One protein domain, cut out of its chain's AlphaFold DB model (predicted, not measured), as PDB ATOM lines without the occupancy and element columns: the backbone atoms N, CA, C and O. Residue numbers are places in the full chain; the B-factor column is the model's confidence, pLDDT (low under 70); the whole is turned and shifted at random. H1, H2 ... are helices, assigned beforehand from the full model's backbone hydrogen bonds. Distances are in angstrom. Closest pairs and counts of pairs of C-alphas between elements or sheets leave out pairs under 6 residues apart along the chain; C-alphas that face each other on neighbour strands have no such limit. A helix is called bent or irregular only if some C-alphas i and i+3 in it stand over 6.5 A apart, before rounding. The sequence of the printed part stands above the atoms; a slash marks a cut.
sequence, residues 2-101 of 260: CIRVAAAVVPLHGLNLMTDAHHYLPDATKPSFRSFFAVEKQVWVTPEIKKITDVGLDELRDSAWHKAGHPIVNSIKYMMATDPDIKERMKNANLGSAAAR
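This is residues 2 to 101 of the 260 residues of an uncharacterized protein of Phaseolus vulgaris (UniProt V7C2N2). One long helix, H1, runs through the core; H2 folds back beside it as a helical hairpin, while H5 and the later part of H4 pack on H1 nearly at right angles to it. H6 and the short H7 form a corner of the body, where H7 packs on H2, and at the far end from H6 a small arm with H3 reaches out, its residues 51 to 57 sticking out free. The printed part has 100 residues with seven named helices, H1 to H7 in chain order, and no named strand, and its class is all helix. It is compact, with a radius of gyration of the C-alphas of 12.9 A and spans of 37 by 29 by 26 A.

Start with H1, residues 2 to 19, the hub, which touches three other helices. It has a kink of 27 degrees near residue 9, and is neither bent nor irregular, but only just: C-alphas 8 and 11 are 6.2 A apart. Look next at H2, residues 31 to 43, which makes a hairpin with H1: they touch, closest at the C-alphas of Asn 16 and Ser 32, 5.6 A apart, at a shallow tilt of 17 degrees, opposite ways. H5, residues 74 to 82, touches residues 10 to 18 of H1 alone, about perpendicular at 89 degrees; the closest C-alphas, of Gly 14 and Lys 77, are 4.3 A apart. H4, residues 57 to 69, touches H1 with its residues 64 to 69 alone, about perpendicular at 79 degrees; the closest C-alphas, of Val 10 and Gly 69, are 5.3 A apart. H7, residues 96 to 99, touches H2, closest at the C-alphas of Val 39 and Ser 97, 5.7 A apart. H7 also touches H6, residues 84 to 92, closest at the C-alphas of Lys 87 and Ala 99, 4.8 A apart. H3, residues 47 to 53, touches no helix and is apart from H1. Every O i to N i+4 pair is within hydrogen-bond range in H5 and H6, against 13 of 14 in H1, 7 of 9 in H2, 2 of 3 in H3 and 7 of 9 in H4; H7 is too short for such a pair.

Find C-alpha 2 at (-11.105, 31.668, 21.529); from there H1 runs 25.2 A to C-alpha 19. H2 covers 19.0 A and H4 18.1 A, while H3 begins at C-alpha 47, at (-19.588, 22.479, 31.260). H7 ends at C-alpha 99, at (-18.808, 46.916, 26.983).

The two C-alphas farthest apart, of Asp 54 and Pro 84, are 38.2 A apart. The printed part has no cut; the link from H1 to H2 is long, with 11 residues, and the other links are tight. The mean pLDDT of the printed part is 81.3, with residues 2 to 3 and 44 to 53 of this model under 70.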
ATOM      1  N   CYS A   2     -12.349  30.925  21.258       61.28
ATOM      2  CA  CYS A   2     -11.105  31.668  21.529       61.28
ATOM      3  C   CYS A   2     -11.101  33.114  20.993       61.28
ATOM      4  O   CYS A   2     -10.657  34.022  21.685       61.28
ATOM      5  N   ILE A   3     -11.694  33.355  19.815       66.62
ATOM      6  CA  ILE A   3     -11.804  34.703  19.225       66.62
ATOM      7  C   ILE A   3     -12.717  35.628  20.053       66.62
ATOM      8  O   ILE A   3     -12.387  36.794  20.244       66.62
ATOM      9  N   ARG A   4     -13.840  35.124  20.598       71.00
ATOM     10  CA  ARG A   4     -14.754  35.934  21.436       71.00
ATOM     11  C   ARG A   4     -14.125  36.285  22.782       71.00
ATOM     12  O   ARG A   4     -14.331  37.382  23.284       71.00
ATOM     13  N   VAL A   5     -13.342  35.360  23.335       74.00
ATOM     14  CA  VAL A   5     -12.572  35.574  24.565       74.00
ATOM     15  C   VAL A   5     -11.515  36.639  24.331       74.00
ATOM     16  O   VAL A   5     -11.518  37.635  25.039       74.00
ATOM     17  N   ALA A   6     -10.686  36.494  23.293       75.50
ATOM     18  CA  ALA A   6      -9.663  37.480  22.953       75.50
ATOM     19  C   ALA A   6     -10.265  38.873  22.692       75.50
ATOM     20  O   ALA A   6      -9.769  39.864  23.225       75.50
ATOM     21  N   ALA A   7     -11.381  38.948  21.956       80.62
ATOM     22  CA  ALA A   7     -12.076  40.204  21.676       80.62
ATOM     23  C   ALA A   7     -12.532  40.940  22.949       80.62
ATOM     24  O   ALA A   7     -12.492  42.166  22.982       80.62
ATOM     25  N   ALA A   8     -12.937  40.215  23.997       84.56
ATOM     26  CA  ALA A   8     -13.327  40.805  25.278       84.56
ATOM     27  C   ALA A   8     -12.129  41.052  26.215       84.56
ATOM     28  O   ALA A   8     -12.096  42.051  26.928       84.56
ATOM     29  N   VAL A   9     -11.142  40.155  26.219       88.38
ATOM     30  CA  VAL A   9     -10.008  40.146  27.155       88.38
ATOM     31  C   VAL A   9      -8.994  41.242  26.853       88.38
ATOM     32  O   VAL A   9      -8.533  41.901  27.781       88.38
ATOM     33  N   VAL A  10      -8.665  41.488  25.582       90.38
ATOM     34  CA  VAL A  10      -7.628  42.473  25.220       90.38
ATOM     35  C   VAL A  10      -7.997  43.894  25.675       90.38
ATOM     36  O   VAL A  10      -7.157  44.554  26.291       90.38
ATOM     37  N   PRO A  11      -9.240  44.374  25.487       91.00
ATOM     38  CA  PRO A  11      -9.625  45.700  25.976       91.00
ATOM     39  C   PRO A  11      -9.751  45.741  27.503       91.00
ATOM     40  O   PRO A  11      -9.459  46.765  28.116       91.00
ATOM     41  N   LEU A  12     -10.097  44.622  28.150       89.50
ATOM     42  CA  LEU A  12     -10.081  44.531  29.611       89.50
ATOM     43  C   LEU A  12      -8.665  44.509  30.203       89.50
ATOM     44  O   LEU A  12      -8.467  45.037  31.296       89.50
ATOM     45  N   HIS A  13      -7.663  43.974  29.496       91.25
ATOM     46  CA  HIS A  13      -6.261  44.182  29.875       91.25
ATOM     47  C   HIS A  13      -5.912  45.658  29.844       91.25
ATOM     48  O   HIS A  13      -5.266  46.136  30.767       91.25
ATOM     49  N   GLY A  14      -6.343  46.377  28.805       89.94
ATOM     50  CA  GLY A  14      -6.142  47.820  28.723       89.94
ATOM     51  C   GLY A  14      -6.795  48.552  29.893       89.94
ATOM     52  O   GLY A  14      -6.120  49.333  30.550       89.94
ATOM     53  N   LEU A  15      -8.050  48.231  30.224       89.38
ATOM     54  CA  LEU A  15      -8.736  48.755  31.410       89.38
ATOM     55  C   LEU A  15      -7.925  48.518  32.693       89.38
ATOM     56  O   LEU A  15      -7.657  49.466  33.423       89.38
ATOM     57  N   ASN A  16      -7.507  47.279  32.959       88.44
ATOM     58  CA  ASN A  16      -6.781  46.958  34.188       88.44
ATOM     59  C   ASN A  16      -5.391  47.603  34.232       88.44
ATOM     60  O   ASN A  16      -4.948  48.044  35.286       88.44
ATOM     61  N   LEU A  17      -4.710  47.721  33.090       87.31
ATOM     62  CA  LEU A  17      -3.464  48.479  33.006       87.31
ATOM     63  C   LEU A  17      -3.689  49.962  33.346       87.31
ATOM     64  O   LEU A  17      -2.785  50.607  33.869       87.31
ATOM     65  N   MET A  18      -4.880  50.512  33.076       83.19
ATOM     66  CA  MET A  18      -5.230  51.886  33.450       83.19
ATOM     67  C   MET A  18      -5.584  52.046  34.930       83.19
ATOM     68  O   MET A  18      -5.311  53.112  35.473       83.19
ATOM     69  N   THR A  19      -6.204  51.048  35.564       78.88
ATOM     70  CA  THR A  19      -6.689  51.165  36.951       78.88
ATOM     71  C   THR A  19      -5.736  50.574  37.986       78.88
ATOM     72  O   THR A  19      -5.577  51.145  39.060       78.88
ATOM     73  N   ASP A  20      -5.097  49.452  37.659       77.19
ATOM     74  CA  ASP A  20      -4.339  48.608  38.588       77.19
ATOM     75  C   ASP A  20      -2.854  48.487  38.182       77.19
ATOM     76  O   ASP A  20      -2.106  47.769  38.836       77.19
ATOM     77  N   ALA A  21      -2.424  49.131  37.086       80.88
ATOM     78  CA  ALA A  21      -1.081  49.016  36.487       80.88
ATOM     79  C   ALA A  21      -0.652  47.583  36.088       80.88
ATOM     80  O   ALA A  21       0.493  47.349  35.702       80.88
ATOM     81  N   HIS A  22      -1.584  46.628  36.101       81.94
ATOM     82  CA  HIS A  22      -1.371  45.231  35.736       81.94
ATOM     83  C   HIS A  22      -2.447  44.772  34.748       81.94
ATOM     84  O   HIS A  22      -3.617  45.093  34.900       81.94
ATOM     85  N   HIS A  23      -2.079  43.971  33.747       79.06
ATOM     86  CA  HIS A  23      -3.031  43.357  32.808       79.06
ATOM     87  C   HIS A  23      -4.060  42.425  33.479       79.06
ATOM     88  O   HIS A  23      -5.234  42.428  33.108       79.06
ATOM     89  N   TYR A  24      -3.644  41.649  34.478       79.31
ATOM     90  CA  TYR A  24      -4.468  40.685  35.196       79.31
ATOM     91  C   TYR A  24      -3.867  40.420  36.579       79.31
ATOM     92  O   TYR A  24      -2.650  40.288  36.703       79.31
ATOM     93  N   LEU A  25      -4.726  40.316  37.595       74.94
ATOM     94  CA  LEU A  25      -4.380  39.816  38.921       74.94
ATOM     95  C   LEU A  25      -5.370  38.693  39.280       74.94
ATOM     96  O   LEU A  25      -6.578  38.936  39.235       74.94
ATOM     97  N   PRO A  26      -4.897  37.485  39.642       76.19
ATOM     98  CA  PRO A  26      -5.763  36.344  39.966       76.19
ATOM     99  C   PRO A  26      -6.475  36.455  41.320       76.19
ATOM    100  O   PRO A  26      -7.262  35.588  41.685       76.19
ATOM    101  N   ASP A  27      -6.218  37.522  42.070       81.81
ATOM    102  CA  ASP A  27      -6.798  37.766  43.383       81.81
ATOM    103  C   ASP A  27      -8.241  38.288  43.271       81.81
ATOM    104  O   ASP A  27      -8.493  39.386  42.767       81.81
ATOM    105  N   ALA A  28      -9.197  37.517  43.801       81.00
ATOM    106  CA  ALA A  28     -10.627  37.827  43.780       81.00
ATOM    107  C   ALA A  28     -11.012  39.139  44.493       81.00
ATOM    108  O   ALA A  28     -12.100  39.686  44.265       81.00
ATOM    109  N   THR A  29     -10.129  39.671  45.341       80.56
ATOM    110  CA  THR A  29     -10.319  40.969  45.995       80.56
ATOM    111  C   THR A  29     -10.017  42.146  45.066       80.56
ATOM    112  O   THR A  29     -10.468  43.262  45.334       80.56
ATOM    113  N   LYS A  30      -9.317  41.917  43.948       80.81
ATOM    114  CA  LYS A  30      -8.897  42.970  43.021       80.81
ATOM    115  C   LYS A  30      -9.997  43.326  42.010       80.81
ATOM    116  O   LYS A  30     -10.709  42.441  41.520       80.81
ATOM    117  N   PRO A  31     -10.138  44.615  41.643       77.69
ATOM    118  CA  PRO A  31     -11.067  45.050  40.597       77.69
ATOM    119  C   PRO A  31     -10.839  44.334  39.261       77.69
ATOM    120  O   PRO A  31     -11.802  43.914  38.613       77.69
ATOM    121  N   SER A  32      -9.572  44.132  38.892       80.06
ATOM    122  CA  SER A  32      -9.158  43.374  37.711       80.06
ATOM    123  C   SER A  32      -9.773  41.975  37.645       80.06
ATOM    124  O   SER A  32     -10.362  41.633  36.622       80.06
ATOM    125  N   PHE A  33      -9.757  41.190  38.726       84.44
ATOM    126  CA  PHE A  33     -10.399  39.869  38.740       84.44
ATOM    127  C   PHE A  33     -11.904  39.957  38.458       84.44
ATOM    128  O   PHE A  33     -12.440  39.234  37.616       84.44
ATOM    129  N   ARG A  34     -12.607  40.885  39.121       82.94
ATOM    130  CA  ARG A  34     -14.067  41.052  38.968       82.94
ATOM    131  C   ARG A  34     -14.464  41.440  37.545       82.94
ATOM    132  O   ARG A  34     -15.533  41.044  37.075       82.94
ATOM    133  N   SER A  35     -13.624  42.212  36.857       82.50
ATOM    134  CA  SER A  35     -13.842  42.581  35.455       82.50
ATOM    135  C   SER A  35     -13.788  41.373  34.525       82.50
ATOM    136  O   SER A  35     -14.656  41.225  33.664       82.50
ATOM    137  N   PHE A  36     -12.834  40.474  34.750       86.00
ATOM    138  CA  PHE A  36     -12.657  39.260  33.957       86.00
ATOM    139  C   PHE A  36     -13.701  38.191  34.279       86.00
ATOM    140  O   PHE A  36     -14.272  37.587  33.372       86.00
ATOM    141  N   PHE A  37     -14.047  38.032  35.556       85.06
ATOM    142  CA  PHE A  37     -15.076  37.093  35.996       85.06
ATOM    143  C   PHE A  37     -16.463  37.403  35.410       85.06
ATOM    144  O   PHE A  37     -17.208  36.496  35.038       85.06
ATOM    145  N   ALA A  38     -16.815  38.687  35.272       80.44
ATOM    146  CA  ALA A  38     -18.071  39.087  34.633       80.44
ATOM    147  C   ALA A  38     -18.133  38.670  33.153       80.44
ATOM    148  O   ALA A  38     -19.187  38.264  32.669       80.44
ATOM    149  N   VAL A  39     -16.999  38.731  32.449       80.69
ATOM    150  CA  VAL A  39     -16.887  38.271  31.061       80.69
ATOM    151  C   VAL A  39     -16.893  36.747  30.980       80.69
ATOM    152  O   VAL A  39     -17.577  36.206  30.119       80.69
ATOM    153  N   GLU A  40     -16.234  36.040  31.900       81.62
ATOM    154  CA  GLU A  40     -16.195  34.566  31.946       81.62
ATOM    155  C   GLU A  40     -17.596  33.942  31.880       81.62
ATOM    156  O   GLU A  40     -17.846  33.056  31.060       81.62
ATOM    157  N   LYS A  41     -18.538  34.474  32.671       75.12
ATOM    158  CA  LYS A  41     -19.944  34.041  32.666       75.12
ATOM    159  C   LYS A  41     -20.639  34.225  31.314       75.12
ATOM    160  O   LYS A  41     -21.585  33.506  31.022       75.12
ATOM    161  N   GLN A  42     -20.193  35.186  30.511       75.50
ATOM    162  CA  GLN A  42     -20.807  35.549  29.236       75.50
ATOM    163  C   GLN A  42     -20.175  34.838  28.032       75.50
ATOM    164  O   GLN A  42     -20.874  34.581  27.054       75.50
ATOM    165  N   VAL A  43     -18.870  34.542  28.066       72.81
ATOM    166  CA  VAL A  43     -18.153  33.993  26.899       72.81
ATOM    167  C   VAL A  43     -17.622  32.574  27.067       72.81
ATOM    168  O   VAL A  43     -17.220  31.996  26.057       72.81
ATOM    169  N   TRP A  44     -17.572  32.023  28.286       68.94
ATOM    170  CA  TRP A  44     -16.710  30.865  28.543       68.94
ATOM    171  C   TRP A  44     -17.301  29.719  29.363       68.94
ATOM    172  O   TRP A  44     -16.983  28.578  29.055       68.94
ATOM    173  N   VAL A  45     -18.123  29.933  30.394       58.72
ATOM    174  CA  VAL A  45     -18.476  28.793  31.267       58.72
ATOM    175  C   VAL A  45     -19.616  27.954  30.686       58.72
ATOM    176  O   VAL A  45     -20.758  28.065  31.124       58.72
ATOM    177  N   THR A  46     -19.295  27.067  29.744       59.44
ATOM    178  CA  THR A  46     -20.128  25.893  29.464       59.44
ATOM    179  C   THR A  46     -19.435  24.631  30.018       59.44
ATOM    180  O   THR A  46     -18.204  24.519  29.935       59.44
ATOM    181  N   PRO A  47     -20.161  23.694  30.661       61.94
ATOM    182  CA  PRO A  47     -19.588  22.479  31.260       61.94
ATOM    183  C   PRO A  47     -18.751  21.613  30.305       61.94
ATOM    184  O   PRO A  47     -17.925  20.819  30.748       61.94
ATOM    185  N   GLU A  48     -18.953  21.759  29.001       63.97
ATOM    186  CA  GLU A  48     -18.336  20.959  27.945       63.97
ATOM    187  C   GLU A  48     -16.851  21.284  27.766       63.97
ATOM    188  O   GLU A  48     -16.058  20.382  27.519       63.97
ATOM    189  N   ILE A  49     -16.441  22.541  27.961       63.53
ATOM    190  CA  ILE A  49     -15.033  22.951  27.816       63.53
ATOM    191  C   ILE A  49     -14.173  22.299  28.897       63.53
ATOM    192  O   ILE A  49     -13.101  21.785  28.596       63.53
ATOM    193  N   LYS A  50     -14.687  22.228  30.132       60.59
ATOM    194  CA  LYS A  50     -14.010  21.546  31.246       60.59
ATOM    195  C   LYS A  50     -13.789  20.058  30.967       60.59
ATOM    196  O   LYS A  50     -12.779  19.511  31.385       60.59
ATOM    197  N   LYS A  51     -14.717  19.413  30.249       65.00
ATOM    198  CA  LYS A  51     -14.609  17.994  29.876       65.00
ATOM    199  C   LYS A  51     -13.575  17.739  28.779       65.00
ATOM    200  O   LYS A  51     -13.060  16.634  28.700       65.00
ATOM    201  N   ILE A  52     -13.302  18.728  27.925       63.59
ATOM    202  CA  ILE A  52     -12.377  18.584  26.790       63.59
ATOM    203  C   ILE A  52     -10.922  18.753  27.229       63.59
ATOM    204  O   ILE A  52     -10.038  18.132  26.647       63.59
ATOM    205  N   THR A  53     -10.658  19.615  28.212       65.88
ATOM    206  CA  THR A  53      -9.296  20.097  28.454       65.88
ATOM    207  C   THR A  53      -8.580  19.447  29.639       65.88
ATOM    208  O   THR A  53      -7.379  19.651  29.747       65.88
ATOM    209  N   ASP A  54      -9.280  18.717  30.519       70.25
ATOM    210  CA  ASP A  54      -8.755  18.086  31.759       70.25
ATOM    211  C   ASP A  54      -7.857  18.994  32.636       70.25
ATOM    212  O   ASP A  54      -7.086  18.545  33.476       70.25
ATOM    213  N   VAL A  55      -7.950  20.311  32.438       72.75
ATOM    214  CA  VAL A  55      -7.213  21.331  33.190       72.75
ATOM    215  C   VAL A  55      -8.099  21.915  34.277       72.75
ATOM    216  O   VAL A  55      -9.314  22.080  34.102       72.75
ATOM    217  N   GLY A  56      -7.470  22.271  35.394       75.75
ATOM    218  CA  GLY A  56      -8.121  22.997  36.469       75.75
ATOM    219  C   GLY A  56      -8.649  24.358  36.007       75.75
ATOM    220  O   GLY A  56      -8.295  24.909  34.959       75.75
ATOM    221  N   LEU A  57      -9.580  24.904  36.794       77.94
ATOM    222  CA  LEU A  57     -10.224  26.181  36.487       77.94
ATOM    223  C   LEU A  57      -9.220  27.343  36.473       77.94
ATOM    224  O   LEU A  57      -9.420  28.312  35.741       77.94
ATOM    225  N   ASP A  58      -8.154  27.246  37.260       80.50
ATOM    226  CA  ASP A  58      -7.156  28.302  37.388       80.50
ATOM    227  C   ASP A  58      -6.212  28.329  36.183       80.50
ATOM    228  O   ASP A  58      -5.952  29.403  35.646       80.50
ATOM    229  N   GLU A  59      -5.795  27.172  35.663       79.69
ATOM    230  CA  GLU A  59      -5.023  27.075  34.420       79.69
ATOM    231  C   GLU A  59      -5.844  27.537  33.211       79.69
ATOM    232  O   GLU A  59      -5.342  28.213  32.306       79.69
ATOM    233  N   LEU A  60      -7.139  27.210  33.211       79.12
ATOM    234  CA  LEU A  60      -8.095  27.654  32.204       79.12
ATOM    235  C   LEU A  60      -8.230  29.184  32.208       79.12
ATOM    236  O   LEU A  60      -8.227  29.817  31.150       79.12
ATOM    237  N   ARG A  61      -8.317  29.786  33.401       83.00
ATOM    238  CA  ARG A  61      -8.371  31.240  33.590       83.00
ATOM    239  C   ARG A  61      -7.058  31.913  33.238       83.00
ATOM    240  O   ARG A  61      -7.104  32.909  32.531       83.00
ATOM    241  N   ASP A  62      -5.903  31.390  33.641       83.12
ATOM    242  CA  ASP A  62      -4.614  31.952  33.211       83.12
ATOM    243  C   ASP A  62      -4.504  31.925  31.677       83.12
ATOM    244  O   ASP A  62      -4.200  32.937  31.045       83.12
ATOM    245  N   SER A  63      -4.889  30.819  31.043       79.69
ATOM    246  CA  SER A  63      -4.882  30.705  29.582       79.69
ATOM    247  C   SER A  63      -5.821  31.719  28.911       79.69
ATOM    248  O   SER A  63      -5.418  32.457  28.007       79.69
ATOM    249  N   ALA A  64      -7.076  31.786  29.359       80.38
ATOM    250  CA  ALA A  64      -8.111  32.605  28.734       80.38
ATOM    251  C   ALA A  64      -7.977  34.095  29.064       80.38
ATOM    252  O   ALA A  64      -8.223  34.943  28.210       80.38
ATOM    253  N   TRP A  65      -7.620  34.426  30.301       85.06
ATOM    254  CA  TRP A  65      -7.582  35.796  30.790       85.06
ATOM    255  C   TRP A  65      -6.212  36.412  30.665       85.06
ATOM    256  O   TRP A  65      -6.147  37.592  30.375       85.06
ATOM    257  N   HIS A  66      -5.128  35.668  30.864       82.62
ATOM    258  CA  HIS A  66      -3.782  36.224  30.827       82.62
ATOM    259  C   HIS A  66      -3.093  35.935  29.487       82.62
ATOM    260  O   HIS A  66      -2.708  36.881  28.796       82.62
ATOM    261  N   LYS A  67      -2.991  34.668  29.065       82.25
ATOM    262  CA  LYS A  67      -2.244  34.281  27.850       82.25
ATOM    263  C   LYS A  67      -2.903  34.741  26.550       82.25
ATOM    264  O   LYS A  67      -2.188  35.145  25.639       82.25
ATOM    265  N   ALA A  68      -4.233  34.774  26.475       77.88
ATOM    266  CA  ALA A  68      -4.962  35.174  25.263       77.88
ATOM    267  C   ALA A  68      -4.661  36.605  24.772       77.88
ATOM    268  O   ALA A  68      -4.890  36.914  23.605       77.88
ATOM    269  N   GLY A  69      -4.165  37.486  25.648       77.94
ATOM    270  CA  GLY A  69      -3.796  38.862  25.307       77.94
ATOM    271  C   GLY A  69      -2.312  39.070  24.991       77.94
ATOM    272  O   GLY A  69      -1.880  40.218  24.876       77.94
ATOM    273  N   HIS A  70      -1.510  38.009  24.889       81.31
ATOM    274  CA  HIS A  70      -0.082  38.083  24.556       81.31
ATOM    275  C   HIS A  70       0.185  37.536  23.145       81.31
ATOM    276  O   HIS A  70      -0.467  36.571  22.751       81.31
ATOM    277  N   PRO A  71       1.122  38.124  22.372       83.12
ATOM    278  CA  PRO A  71       2.085  39.173  22.741       83.12
ATOM    279  C   PRO A  71       1.606  40.611  22.440       83.12
ATOM    280  O   PRO A  71       2.411  41.476  22.102       83.12
ATOM    281  N   ILE A  72       0.302  40.901  22.516       86.19
ATOM    282  CA  ILE A  72      -0.229  42.223  22.144       86.19
ATOM    283  C   ILE A  72       0.381  43.313  23.038       86.19
ATOM    284  O   ILE A  72       0.265  43.273  24.268       86.19
ATOM    285  N   VAL A  73       1.007  44.302  22.397       88.38
ATOM    286  CA  VAL A  73       1.669  45.427  23.066       88.38
ATOM    287  C   VAL A  73       0.673  46.298  23.839       88.38
ATOM    288  O   VAL A  73      -0.483  46.467  23.443       88.38
ATOM    289  N   ASN A  74       1.127  46.887  24.949       86.62
ATOM    290  CA  ASN A  74       0.264  47.656  25.855       86.62
ATOM    291  C   ASN A  74      -0.394  48.871  25.185       86.62
ATOM    292  O   ASN A  74      -1.529  49.194  25.519       86.62
ATOM    293  N   SER A  75       0.261  49.510  24.212       85.31
ATOM    294  CA  SER A  75      -0.317  50.636  23.462       85.31
ATOM    295  C   SER A  75      -1.611  50.255  22.733       85.31
ATOM    296  O   SER A  75      -2.579  51.012  22.775       85.31
ATOM    297  N   ILE A  76      -1.676  49.056  22.143       88.25
ATOM    298  CA  ILE A  76      -2.891  48.539  21.494       88.25
ATOM    299  C   ILE A  76      -3.970  48.244  22.538       88.25
ATOM    300  O   ILE A  76      -5.129  48.600  22.342       88.25
ATOM    301  N   LYS A  77      -3.598  47.646  23.676       91.12
ATOM    302  CA  LYS A  77      -4.535  47.378  24.780       91.12
ATOM    303  C   LYS A  77      -5.172  48.670  25.292       91.12
ATOM    304  O   LYS A  77      -6.390  48.725  25.434       91.12
ATOM    305  N   TYR A  78      -4.371  49.716  25.510       88.81
ATOM    306  CA  TYR A  78      -4.869  51.035  25.904       88.81
ATOM    307  C   TYR A  78      -5.789  51.637  24.852       88.81
ATOM    308  O   TYR A  78      -6.895  52.035  25.198       88.81
ATOM    309  N   MET A  79      -5.368  51.645  23.582       88.38
ATOM    310  CA  MET A  79      -6.186  52.137  22.472       88.38
ATOM    311  C   MET A  79      -7.568  51.480  22.496       88.38
ATOM    312  O   MET A  79      -8.566  52.185  22.605       88.38
ATOM    313  N   MET A  80      -7.625  50.144  22.502       90.69
ATOM    314  CA  MET A  80      -8.897  49.424  22.485       90.69
ATOM    315  C   MET A  80      -9.739  49.659  23.743       90.69
ATOM    316  O   MET A  80     -10.963  49.679  23.662       90.69
ATOM    317  N   ALA A  81      -9.108  49.818  24.908       91.25
ATOM    318  CA  ALA A  81      -9.826  50.104  26.143       91.25
ATOM    319  C   ALA A  81     -10.447  51.506  26.135       91.25
ATOM    320  O   ALA A  81     -11.537  51.692  26.659       91.25
ATOM    321  N   THR A  82      -9.779  52.491  25.541       89.38
ATOM    322  CA  THR A  82     -10.239  53.890  25.534       89.38
ATOM    323  C   THR A  82     -11.159  54.242  24.363       89.38
ATOM    324  O   THR A  82     -11.752  55.316  24.372       89.38
ATOM    325  N   ASP A  83     -11.280  53.368  23.363       88.75
ATOM    326  CA  ASP A  83     -12.008  53.639  22.124       88.75
ATOM    327  C   ASP A  83     -13.537  53.448  22.291       88.75
ATOM    328  O   ASP A  83     -14.000  52.331  22.569       88.75
ATOM    329  N   PRO A  84     -14.352  54.508  22.108       89.94
ATOM    330  CA  PRO A  84     -15.810  54.404  22.124       89.94
ATOM    331  C   PRO A  84     -16.370  53.434  21.074       89.94
ATOM    332  O   PRO A  84     -17.362  52.754  21.344       89.94
ATOM    333  N   ASP A  85     -15.726  53.293  19.914       92.25
ATOM    334  CA  ASP A  85     -16.188  52.380  18.867       92.25
ATOM    335  C   ASP A  85     -16.031  50.924  19.300       92.25
ATOM    336  O   ASP A  85     -16.865  50.076  18.976       92.25
ATOM    337  N   ILE A  86     -14.991  50.611  20.080       92.38
ATOM    338  CA  ILE A  86     -14.804  49.271  20.644       92.38
ATOM    339  C   ILE A  86     -15.935  48.940  21.616       92.38
ATOM    340  O   ILE A  86     -16.456  47.823  21.572       92.38
ATOM    341  N   LYS A  87     -16.382  49.900  22.435       93.62
ATOM    342  CA  LYS A  87     -17.560  49.718  23.297       93.62
ATOM    343  C   LYS A  87     -18.794  49.345  22.477       93.62
ATOM    344  O   LYS A  87     -19.458  48.360  22.802       93.62
ATOM    345  N   GLU A  88     -19.104  50.107  21.431       93.31
ATOM    346  CA  GLU A  88     -20.298  49.863  20.613       93.31
ATOM    347  C   GLU A  88     -20.203  48.535  19.852       93.31
ATOM    348  O   GLU A  88     -21.137  47.732  19.872       93.31
ATOM    349  N   ARG A  89     -19.033  48.210  19.289       91.81
ATOM    350  CA  ARG A  89     -18.780  46.900  18.665       91.81
ATOM    351  C   ARG A  89     -18.964  45.750  19.655       91.81
ATOM    352  O   ARG A  89     -19.543  44.726  19.295       91.81
ATOM    353  N   MET A  90     -18.527  45.905  20.905       90.25
ATOM    354  CA  MET A  90     -18.743  44.898  21.946       90.25
ATOM    355  C   MET A  90     -20.216  44.733  22.312       90.25
ATOM    356  O   MET A  90     -20.666  43.596  22.470       90.25
ATOM    357  N   LYS A  91     -20.979  45.827  22.432       91.19
ATOM    358  CA  LYS A  91     -22.433  45.741  22.642       91.19
ATOM    359  C   LYS A  91     -23.085  44.939  21.517       91.19
ATOM    360  O   LYS A  91     -23.769  43.958  21.799       91.19
ATOM    361  N   ASN A  92     -22.771  45.280  20.268       89.94
ATOM    362  CA  ASN A  92     -23.308  44.615  19.077       89.94
ATOM    363  C   ASN A  92     -22.899  43.134  18.988       89.94
ATOM    364  O   ASN A  92     -23.656  42.303  18.498       89.94
ATOM    365  N   ALA A  93     -21.727  42.775  19.517       86.44
ATOM    366  CA  ALA A  93     -21.250  41.394  19.600       86.44
ATOM    367  C   ALA A  93     -21.839  40.587  20.781       86.44
ATOM    368  O   ALA A  93     -21.380  39.467  21.057       86.44
ATOM    369  N   ASN A  94     -22.834  41.133  21.493       86.19
ATOM    370  CA  ASN A  94     -23.404  40.572  22.719       86.19
ATOM    371  C   ASN A  94     -22.340  40.329  23.802       86.19
ATOM    372  O   ASN A  94     -22.349  39.293  24.466       86.19
ATOM    373  N   LEU A  95     -21.418  41.283  23.970       86.25
ATOM    374  CA  LEU A  95     -20.386  41.322  25.015       86.25
ATOM    375  C   LEU A  95     -20.664  42.450  26.023       86.25
ATOM    376  O   LEU A  95     -19.763  43.180  26.435       86.25
ATOM    377  N   GLY A  96     -21.931  42.598  26.422       86.19
ATOM    378  CA  GLY A  96     -22.397  43.659  27.323       86.19
ATOM    379  C   GLY A  96     -21.599  43.807  28.627       86.19
ATOM    380  O   GLY A  96     -21.365  44.933  29.055       86.19
ATOM    381  N   SER A  97     -21.101  42.717  29.226       86.38
ATOM    382  CA  SER A  97     -20.292  42.802  30.454       86.38
ATOM    383  C   SER A  97     -18.949  43.491  30.212       86.38
ATOM    384  O   SER A  97     -18.511  44.282  31.045       86.38
ATOM    385  N   ALA A  98     -18.302  43.235  29.074       86.94
ATOM    386  CA  ALA A  98     -17.078  43.938  28.701       86.94
ATOM    387  C   ALA A  98     -17.396  45.390  28.309       86.94
ATOM    388  O   ALA A  98     -16.802  46.318  28.851       86.94
ATOM    389  N   ALA A  99     -18.411  45.594  27.463       89.56
ATOM    390  CA  ALA A  99     -18.808  46.916  26.983       89.56
ATOM    391  C   ALA A  99     -19.215  47.884  28.106       89.56
ATOM    392  O   ALA A  99     -18.928  49.076  28.032       89.56
ATOM    393  N   ALA A 100     -19.856  47.394  29.171       87.94
ATOM    394  CA  ALA A 100     -20.258  48.211  30.319       87.94
ATOM    395  C   ALA A 100     -19.074  48.862  31.055       87.94
ATOM    396  O   ALA A 100     -19.267  49.803  31.820       87.94
ATOM    397  N   ARG A 101     -17.853  48.364  30.835       86.69
ATOM    398  CA  ARG A 101     -16.617  48.864  31.451       86.69
ATOM    399  C   ARG A 101     -15.807  49.762  30.516       86.69
ATOM    400  O   ARG A 101     -14.748  50.234  30.916       86.69
TER     401      ARG A 101